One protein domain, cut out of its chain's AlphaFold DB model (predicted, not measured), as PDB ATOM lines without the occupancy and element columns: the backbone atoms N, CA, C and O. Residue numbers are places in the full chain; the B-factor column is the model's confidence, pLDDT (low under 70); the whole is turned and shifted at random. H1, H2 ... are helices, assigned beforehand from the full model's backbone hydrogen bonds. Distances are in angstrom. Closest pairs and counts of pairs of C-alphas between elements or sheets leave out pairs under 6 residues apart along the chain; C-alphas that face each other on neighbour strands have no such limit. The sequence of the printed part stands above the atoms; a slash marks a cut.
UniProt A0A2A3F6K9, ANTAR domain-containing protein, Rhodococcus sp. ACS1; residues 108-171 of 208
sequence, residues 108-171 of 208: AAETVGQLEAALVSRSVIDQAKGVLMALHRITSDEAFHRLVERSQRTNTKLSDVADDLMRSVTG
ATOM      1  N   ALA A 108     112.550 114.012 156.768       90.38
ATOM      2  CA  ALA A 108     112.302 113.398 155.467       90.38
ATOM      3  C   ALA A 108     113.610 113.105 154.713       90.38
ATOM      4  O   ALA A 108     113.780 112.002 154.200       90.38
ATOM      5  N   ALA A 109     114.547 114.056 154.682       92.19
ATOM      6  CA  ALA A 109     115.841 113.890 154.022       92.19
ATOM      7  C   ALA A 109     116.687 112.778 154.666       92.19
ATOM      8  O   ALA A 109     117.271 111.963 153.956       92.19
ATOM      9  N   GLU A 110     116.709 112.693 155.999       93.12
ATOM     10  CA  GLU A 110     117.374 111.607 156.731       93.12
ATOM     11  C   GLU A 110     116.751 110.246 156.409       93.12
ATOM     12  O   GLU A 110     117.470 109.287 156.130       93.12
ATOM     13  N   THR A 111     115.417 110.169 156.384       92.06
ATOM     14  CA  THR A 111     114.690 108.940 156.035       92.06
ATOM     15  C   THR A 111     115.007 108.492 154.608       92.06
ATOM     16  O   THR A 111     115.294 107.318 154.378       92.06
ATOM     17  N   VAL A 112     115.000 109.420 153.648       92.50
ATOM     18  CA  VAL A 112     115.389 109.141 152.258       92.50
ATOM     19  C   VAL A 112     116.827 108.628 152.201       92.50
ATOM     20  O   VAL A 112     117.059 107.578 151.612       92.50
ATOM     21  N   GLY A 113     117.770 109.284 152.882       88.94
ATOM     22  CA  GLY A 113     119.164 108.836 152.925       88.94
ATOM     23  C   GLY A 113     119.335 107.430 153.519       88.94
ATOM     24  O   GLY A 113     120.121 106.631 153.012       88.94
ATOM     25  N   GLN A 114     118.563 107.083 154.553       86.12
ATOM     26  CA  GLN A 114     118.550 105.729 155.121       86.12
ATOM     27  C   GLN A 114     117.993 104.690 154.138       86.12
ATOM     28  O   GLN A 114     118.559 103.602 154.011       86.12
ATOM     29  N   LEU A 115     116.913 105.018 153.423       88.44
ATOM     30  CA  LEU A 115     116.334 104.144 152.397       88.44
ATOM     31  C   LEU A 115     117.293 103.946 151.218       88.44
ATOM     32  O   LEU A 115     117.482 102.815 150.772       88.44
ATOM     33  N   GLU A 116     117.937 105.010 150.742       84.44
ATOM     34  CA  GLU A 116     118.947 104.937 149.683       84.44
ATOM     35  C   GLU A 116     120.129 104.054 150.101       84.44
ATOM     36  O   GLU A 116     120.515 103.149 149.359       84.44
ATOM     37  N   ALA A 117     120.653 104.230 151.319       81.75
ATOM     38  CA  ALA A 117     121.717 103.380 151.852       81.75
ATOM     39  C   ALA A 117     121.291 101.899 151.956       81.75
ATOM     40  O   ALA A 117     122.055 100.990 151.605       81.75
ATOM     41  N   ALA A 118     120.055 101.633 152.390       81.38
ATOM     42  CA  ALA A 118     119.496 100.283 152.439       81.38
ATOM     43  C   ALA A 118     119.353  99.655 151.037       81.38
ATOM     44  O   ALA A 118     119.657  98.476 150.850       81.38
ATOM     45  N   LEU A 119     118.947 100.430 150.026       79.94
ATOM     46  CA  LEU A 119     118.857  99.954 148.642       79.94
ATOM     47  C   LEU A 119     120.236  99.660 148.034       79.94
ATOM     48  O   LEU A 119     120.408  98.617 147.397       79.94
ATOM     49  N   VAL A 120     121.225 100.533 148.253       75.69
ATOM     50  CA  VAL A 120     122.601 100.333 147.765       75.69
ATOM     51  C   VAL A 120     123.219  99.080 148.386       75.69
ATOM     52  O   VAL A 120     123.712  98.215 147.660       75.69
ATOM     53  N   SER A 121     123.130  98.936 149.712       74.88
ATOM     54  CA  SER A 121     123.645  97.752 150.414       74.88
ATOM     55  C   SER A 121     122.997  96.456 149.922       74.88
ATOM     56  O   SER A 121     123.705  95.481 149.667       74.88
ATOM     57  N   ARG A 122     121.675  96.444 149.705       80.75
ATOM     58  CA  ARG A 122     120.977  95.277 149.151       80.75
ATOM     59  C   ARG A 122     121.445  94.941 147.734       80.75
ATOM     60  O   ARG A 122     121.679  93.771 147.449       80.75
ATOM     61  N   SER A 123     121.627  95.942 146.870       84.06
ATOM     62  CA  SER A 123     122.093  95.723 145.493       84.06
ATOM     63  C   SER A 123     123.472  95.059 145.449       84.06
ATOM     64  O   SER A 123     123.663  94.088 144.719       84.06
ATOM     65  N   VAL A 124     124.418  95.537 146.259       87.12
ATOM     66  CA  VAL A 124     125.777  94.976 146.339       87.12
ATOM     67  C   VAL A 124     125.780  93.552 146.896       87.12
ATOM     68  O   VAL A 124     126.480  92.686 146.369       87.12
ATOM     69  N   ILE A 125     124.953  93.271 147.908       89.12
ATOM     70  CA  ILE A 125     124.804  91.918 148.460       89.12
ATOM     71  C   ILE A 125     124.223  90.966 147.406       89.12
ATOM     72  O   ILE A 125     124.749  89.868 147.223       89.12
ATOM     73  N   ASP A 126     123.183  91.377 146.677       91.19
ATOM     74  CA  ASP A 126     122.570  90.551 145.631       91.19
ATOM     75  C   ASP A 126     123.544  90.286 144.463       91.19
ATOM     76  O   ASP A 126     123.597  89.166 143.947       91.19
ATOM     77  N   GLN A 127     124.388  91.261 144.100       90.31
ATOM     78  CA  GLN A 127     125.466  91.072 143.119       90.31
ATOM     79  C   GLN A 127     126.519  90.067 143.607       90.31
ATOM     80  O   GLN A 127     126.849  89.122 142.885       90.31
ATOM     81  N   ALA A 128     127.005  90.222 144.841       91.81
ATOM     82  CA  ALA A 128     127.980  89.315 145.440       91.81
ATOM     83  C   ALA A 128     127.444  87.877 145.533       91.81
ATOM     84  O   ALA A 128     128.148  86.927 145.182       91.81
ATOM     85  N   LYS A 129     126.172  87.708 145.925       93.38
ATOM     86  CA  LYS A 129     125.485  86.408 145.886       93.38
ATOM     87  C   LYS A 129     125.494  85.820 144.478       93.38
ATOM     88  O   LYS A 129     125.878  84.664 144.317       93.38
ATOM     89  N   GLY A 130     125.130  86.608 143.464       92.94
ATOM     90  CA  GLY A 130     125.137  86.175 142.064       92.94
ATOM     91  C   GLY A 130     126.512  85.690 141.589       92.94
ATOM     92  O   GLY A 130     126.610  84.642 140.947       92.94
ATOM     93  N   VAL A 131     127.585  86.394 141.962       93.31
ATOM     94  CA  VAL A 131     128.963  85.985 141.650       93.31
ATOM     95  C   VAL A 131     129.334  84.673 142.345       93.31
ATOM     96  O   VAL A 131     129.851  83.762 141.696       93.31
ATOM     97  N   LEU A 132     129.035  84.528 143.640       93.19
ATOM     98  CA  LEU A 132     129.308  83.292 144.381       93.19
ATOM     99  C   LEU A 132     128.536  82.097 143.810       93.19
ATOM    100  O   LEU A 132     129.104  81.013 143.666       93.19
ATOM    101  N   MET A 133     127.271  82.299 143.436       95.81
ATOM    102  CA  MET A 133     126.458  81.284 142.760       95.81
ATOM    103  C   MET A 133     127.105  80.848 141.439       95.81
ATOM    104  O   MET A 133     127.200  79.652 141.165       95.81
ATOM    105  N   ALA A 134     127.591  81.798 140.634       91.75
ATOM    106  CA  ALA A 134     128.223  81.505 139.350       91.75
ATOM    107  C   ALA A 134     129.563  80.760 139.501       91.75
ATOM    108  O   ALA A 134     129.800  79.785 138.784       91.75
ATOM    109  N   LEU A 135     130.417  81.192 140.435       89.94
ATOM    110  CA  LEU A 135     131.761  80.636 140.636       89.94
ATOM    111  C   LEU A 135     131.747  79.281 141.348       89.94
ATOM    112  O   LEU A 135     132.476  78.372 140.956       89.94
ATOM    113  N   HIS A 136     130.919  79.134 142.383       91.25
ATOM    114  CA  HIS A 136     130.909  77.939 143.229       91.25
ATOM    115  C   HIS A 136     129.765  76.973 142.917       91.25
ATOM    116  O   HIS A 136     129.713  75.905 143.521       91.25
ATOM    117  N   ARG A 137     128.862  77.320 141.986       93.31
ATOM    118  CA  ARG A 137     127.680  76.510 141.624       93.31
ATOM    119  C   ARG A 137     126.803  76.170 142.836       93.31
ATOM    120  O   ARG A 137     126.271  75.070 142.942       93.31
ATOM    121  N   ILE A 138     126.662  77.134 143.741       95.81
ATOM    122  CA  ILE A 138     125.864  77.031 144.969       95.81
ATOM    123  C   ILE A 138     124.527  77.762 144.832       95.81
ATOM    124  O   ILE A 138     124.335  78.577 143.927       95.81
ATOM    125  N   THR A 139     123.596  77.473 145.740       95.38
ATOM    126  CA  THR A 139     122.300  78.156 145.805       95.38
ATOM    127  C   THR A 139     122.448  79.590 146.327       95.38
ATOM    128  O   THR A 139     123.461  79.964 146.917       95.38
ATOM    129  N   SER A 140     121.407  80.402 146.123       91.88
ATOM    130  CA  SER A 140     121.323  81.772 146.652       91.88
ATOM    131  C   SER A 140     121.423  81.810 148.183       91.88
ATOM    132  O   SER A 140     122.092  82.688 148.731       91.88
ATOM    133  N   ASP A 141     120.810  80.840 148.865       93.12
ATOM    134  CA  ASP A 141     120.817  80.750 150.329       93.12
ATOM    135  C   ASP A 141     122.205  80.390 150.864       93.12
ATOM    136  O   ASP A 141     122.704  81.048 151.774       93.12
ATOM    137  N   GLU A 142     122.878  79.422 150.235       92.75
ATOM    138  CA  GLU A 142     124.254  79.042 150.577       92.75
ATOM    139  C   GLU A 142     125.234  80.202 150.319       92.75
ATOM    140  O   GLU A 142     126.117  80.476 151.132       92.75
ATOM    141  N   ALA A 143     125.054  80.951 149.225       94.00
ATOM    142  CA  ALA A 143     125.857  82.141 148.945       94.00
ATOM    143  C   ALA A 143     125.658  83.241 150.001       94.00
ATOM    144  O   ALA A 143     126.633  83.841 150.456       94.00
ATOM    145  N   PHE A 144     124.413  83.495 150.418       92.69
ATOM    146  CA  PHE A 144     124.118  84.458 151.480       92.69
ATOM    147  C   PHE A 144     124.713  84.019 152.822       92.69
ATOM    148  O   PHE A 144     125.349  84.828 153.496       92.69
ATOM    149  N   HIS A 145     124.580  82.738 153.174       95.75
ATOM    150  CA  HIS A 145     125.130  82.183 154.409       95.75
ATOM    151  C   HIS A 145     126.651  82.377 154.499       95.75
ATOM    152  O   HIS A 145     127.153  82.829 155.525       95.75
ATOM    153  N   ARG A 146     127.385  82.165 153.399       94.31
ATOM    154  CA  ARG A 146     128.841  82.407 153.345       94.31
ATOM    155  C   ARG A 146     129.228  83.874 153.517       94.31
ATOM    156  O   ARG A 146     130.240  84.171 154.153       94.31
ATOM    157  N   LEU A 147     128.448  84.803 152.960       93.00
ATOM    158  CA  LEU A 147     128.673  86.235 153.179       93.00
ATOM    159  C   LEU A 147     128.460  86.599 154.658       93.00
ATOM    160  O   LEU A 147     129.272  87.333 155.225       93.00
ATOM    161  N   VAL A 148     127.413  86.052 155.288       93.06
ATOM    162  CA  VAL A 148     127.111  86.247 156.716       93.06
ATOM    163  C   VAL A 148     128.216  85.673 157.601       93.06
ATOM    164  O   VAL A 148     128.712  86.377 158.477       93.06
ATOM    165  N   GLU A 149     128.657  84.443 157.343       93.38
ATOM    166  CA  GLU A 149     129.751  83.800 158.078       93.38
ATOM    167  C   GLU A 149     131.036  84.637 158.005       93.38
ATOM    168  O   GLU A 149     131.689  84.896 159.021       93.38
ATOM    169  N   ARG A 150     131.381  85.132 156.807       90.94
ATOM    170  CA  ARG A 150     132.549  85.999 156.629       90.94
ATOM    171  C   ARG A 150     132.396  87.310 157.398       90.94
ATOM    172  O   ARG A 150     133.328  87.669 158.107       90.94
ATOM    173  N   SER A 151     131.238  87.967 157.306       90.88
ATOM    174  CA  SER A 151     130.906  89.201 158.040       90.88
ATOM    175  C   SER A 151     131.033  89.041 159.554       90.88
ATOM    176  O   SER A 151     131.651  89.885 160.202       90.88
ATOM    177  N   GLN A 152     130.528  87.939 160.110       91.75
ATOM    178  CA  GLN A 152     130.640  87.634 161.538       91.75
ATOM    179  C   GLN A 152     132.092  87.391 161.953       91.75
ATOM    180  O   GLN A 152     132.545  87.936 162.958       91.75
ATOM    181  N   ARG A 153     132.852  86.624 161.161       92.50
ATOM    182  CA  ARG A 153     134.257  86.312 161.456       92.50
ATOM    183  C   ARG A 153     135.161  87.546 161.414       92.50
ATOM    184  O   ARG A 153     136.132  87.606 162.162       92.50
ATOM    185  N   THR A 154     134.871  88.508 160.540       87.75
ATOM    186  CA  THR A 154     135.652  89.751 160.408       87.75
ATOM    187  C   THR A 154     135.086  90.915 161.217       87.75
ATOM    188  O   THR A 154     135.724  91.961 161.271       87.75
ATOM    189  N   ASN A 155     133.923  90.745 161.854       87.56
ATOM    190  CA  ASN A 155     133.184  91.802 162.547       87.56
ATOM    191  C   ASN A 155     132.994  93.070 161.684       87.56
ATOM    192  O   ASN A 155     133.156  94.200 162.145       87.56
ATOM    193  N   THR A 156     132.678  92.878 160.403       90.00
ATOM    194  CA  THR A 156     132.427  93.953 159.428       90.00
ATOM    195  C   THR A 156     131.015  93.842 158.880       90.00
ATOM    196  O   THR A 156     130.447  92.749 158.843       90.00
ATOM    197  N   LYS A 157     130.433  94.952 158.416       87.69
ATOM    198  CA  LYS A 157     129.074  94.933 157.859       87.69
ATOM    199  C   LYS A 157     129.008  94.025 156.630       87.69
ATOM    200  O   LYS A 157     129.948  93.951 155.843       87.69
ATOM    201  N   LEU A 158     127.871  93.353 156.455       89.75
ATOM    202  CA  LEU A 158     127.647  92.419 155.349       89.75
ATOM    203  C   LEU A 158     127.797  93.081 153.968       89.75
ATOM    204  O   LEU A 158     128.349  92.472 153.054       89.75
ATOM    205  N   SER A 159     127.351  94.335 153.833       88.00
ATOM    206  CA  SER A 159     127.546  95.153 152.628       88.00
ATOM    207  C   SER A 159     129.021  95.349 152.295       88.00
ATOM    208  O   SER A 159     129.401  95.219 151.140       88.00
ATOM    209  N   ASP A 160     129.858  95.583 153.306       89.56
ATOM    210  CA  ASP A 160     131.286  95.848 153.122       89.56
ATOM    211  C   ASP A 160     132.020  94.568 152.693       89.56
ATOM    212  O   ASP A 160     132.926  94.606 151.866       89.56
ATOM    213  N   VAL A 161     131.588  93.407 153.203       90.69
ATOM    214  CA  VAL A 161     132.086  92.092 152.763       90.69
ATOM    215  C   VAL A 161     131.703  91.805 151.313       90.69
ATOM    216  O   VAL A 161     132.515  91.274 150.551       90.69
ATOM    217  N   ALA A 162     130.468  92.131 150.932       91.06
ATOM    218  CA  ALA A 162     130.008  92.000 149.557       91.06
ATOM    219  C   ALA A 162     130.777  92.950 148.621       91.06
ATOM    220  O   ALA A 162     131.217  92.518 147.559       91.06
ATOM    221  N   ASP A 163     131.028  94.194 149.037       90.31
ATOM    222  CA  ASP A 163     131.856  95.150 148.296       90.31
ATOM    223  C   ASP A 163     133.303  94.675 148.134       90.31
ATOM    224  O   ASP A 163     133.862  94.768 147.042       90.31
ATOM    225  N   ASP A 164     133.919  94.141 149.191       89.56
ATOM    226  CA  ASP A 164     135.268  93.568 149.132       89.56
ATOM    227  C   ASP A 164     135.338  92.396 148.141       89.56
ATOM    228  O   ASP A 164     136.231  92.337 147.290       89.56
ATOM    229  N   LEU A 165     134.336  91.506 148.170       90.56
ATOM    230  CA  LEU A 165     134.201  90.442 147.178       90.56
ATOM    231  C   LEU A 165     134.107  91.029 145.761       90.56
ATOM    232  O   LEU A 165     134.874  90.627 144.884       90.56
ATOM    233  N   MET A 166     133.219  91.999 145.534       91.06
ATOM    234  CA  MET A 166     133.040  92.615 144.218       91.06
ATOM    235  C   MET A 166     134.320  93.303 143.727       91.06
ATOM    236  O   MET A 166     134.677  93.157 142.557       91.06
ATOM    237  N   ARG A 167     135.072  93.980 144.604       88.81
ATOM    238  CA  ARG A 167     136.379  94.575 144.270       88.81
ATOM    239  C   ARG A 167     137.411  93.519 143.888       88.81
ATOM    240  O   ARG A 167     138.108  93.706 142.896       88.81
ATOM    241  N   SER A 168     137.477  92.400 144.614       85.62
ATOM    242  CA  SER A 168     138.411  91.307 144.302       85.62
ATOM    243  C   SER A 168     138.118  90.621 142.961       85.62
ATOM    244  O   SER A 168     139.039  90.246 142.243       85.62
ATOM    245  N   VAL A 169     136.839  90.503 142.590       82.69
ATOM    246  CA  VAL A 169     136.398  89.856 141.343       82.69
ATOM    247  C   VAL A 169     136.548  90.789 140.140       82.69
ATOM    248  O   VAL A 169     136.820  90.334 139.031       82.69
ATOM    249  N   THR A 170     136.401  92.099 140.351       75.69
ATOM    250  CA  THR A 170     136.501  93.121 139.294       75.69
ATOM    251  C   THR A 170     137.910  93.715 139.161       75.69
ATOM    252  O   THR A 170     138.050  94.703 138.444       75.69
ATOM    253  N   GLY A 171     138.918  93.165 139.862       57.47
ATOM    254  CA  GLY A 171     140.268  93.731 140.028       57.47
ATOM    255  C   GLY A 171     140.805  94.463 138.794       57.47
ATOM    256  O   GLY A 171     140.647  93.947 137.690       57.47
TER     257      GLY A 171
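What this domain is: This is residues 108 to 171 of the 208 residues of the protein "ANTAR domain-containing protein" of Rhodococcus sp. ACS1 (UniProt A0A2A3F6K9). One long helix, H1, makes the long axis; its residues 108 to 117 stick out as a free arm, while its later part joins two shorter helices, H2 and H3, in a compact three-helix head. The chain folds back after H1 into H2, which climbs away from H1 at a steep angle, and then turns into H3, which crosses H1 and stands about perpendicular to H2. The printed part has 64 residues with three named helices, in the order H1, H2, H3, and no named strand; its class is all helix. It is only just compact, close to loose, with a radius of gyration of the C-alphas of 12.7 A, and its elongated outline spans 42 by 25 by 22 A.

How they stand to each other: H1, residues 108 to 136, stands free over residues 108 to 117. H2, residues 140 to 154, touches H1, and H1 touches H2 with residues 129 to 133 alone; the closest C-alphas are those of Lys 129 and Ala 143, 5.3 A apart. H1 and H2 run opposite ways at a steep tilt of 69.9 degrees, only just short of about perpendicular. H3, residues 158 to 169, touches residues 121 to 128 of H1 alone, and the closest C-alphas, those of Ser 121 and Ser 159, are 5.2 A apart. H1 and H3 run the same way at a steep tilt of 48 degrees. H2 and H3 touch through residues 147 to 151 of H2 and 158 to 162 of H3 alone; the closest C-alphas, those of Ser 151 and Leu 158, are 5.3 A apart. Their lines are about perpendicular, at 77 degrees. The helix packing is mostly crossed, with none of the three touching pairs at a shallow tilt. In H1, H2 and H3 every O i to N i+4 pair is within hydrogen-bond range.

Where its parts are: H1 begins at C-alpha 108, (112.302, 113.398, 155.467), and ends at C-alpha 136, (130.909, 77.939, 143.229), a length of 41.9 A. H2 runs from C-alpha 140 at (121.323, 81.772, 146.652) to C-alpha 154 and measures 21.4 A. H3 runs from C-alpha 158 to C-alpha 169 at (136.398, 89.856, 141.343), 16.7 A.

The domain as a whole: The two C-alphas farthest apart are those of Ala 108 and Arg 137, at 42.3 A. Without residues 108 to 117 the body has 54 residues and spans 26 by 22 by 21 A. The links H1 to H2 and H2 to H3 are tight, with 3 residues each. The printed part has no cut. The mean pLDDT of the printed part is 89.0, and residue 171 alone is under 70.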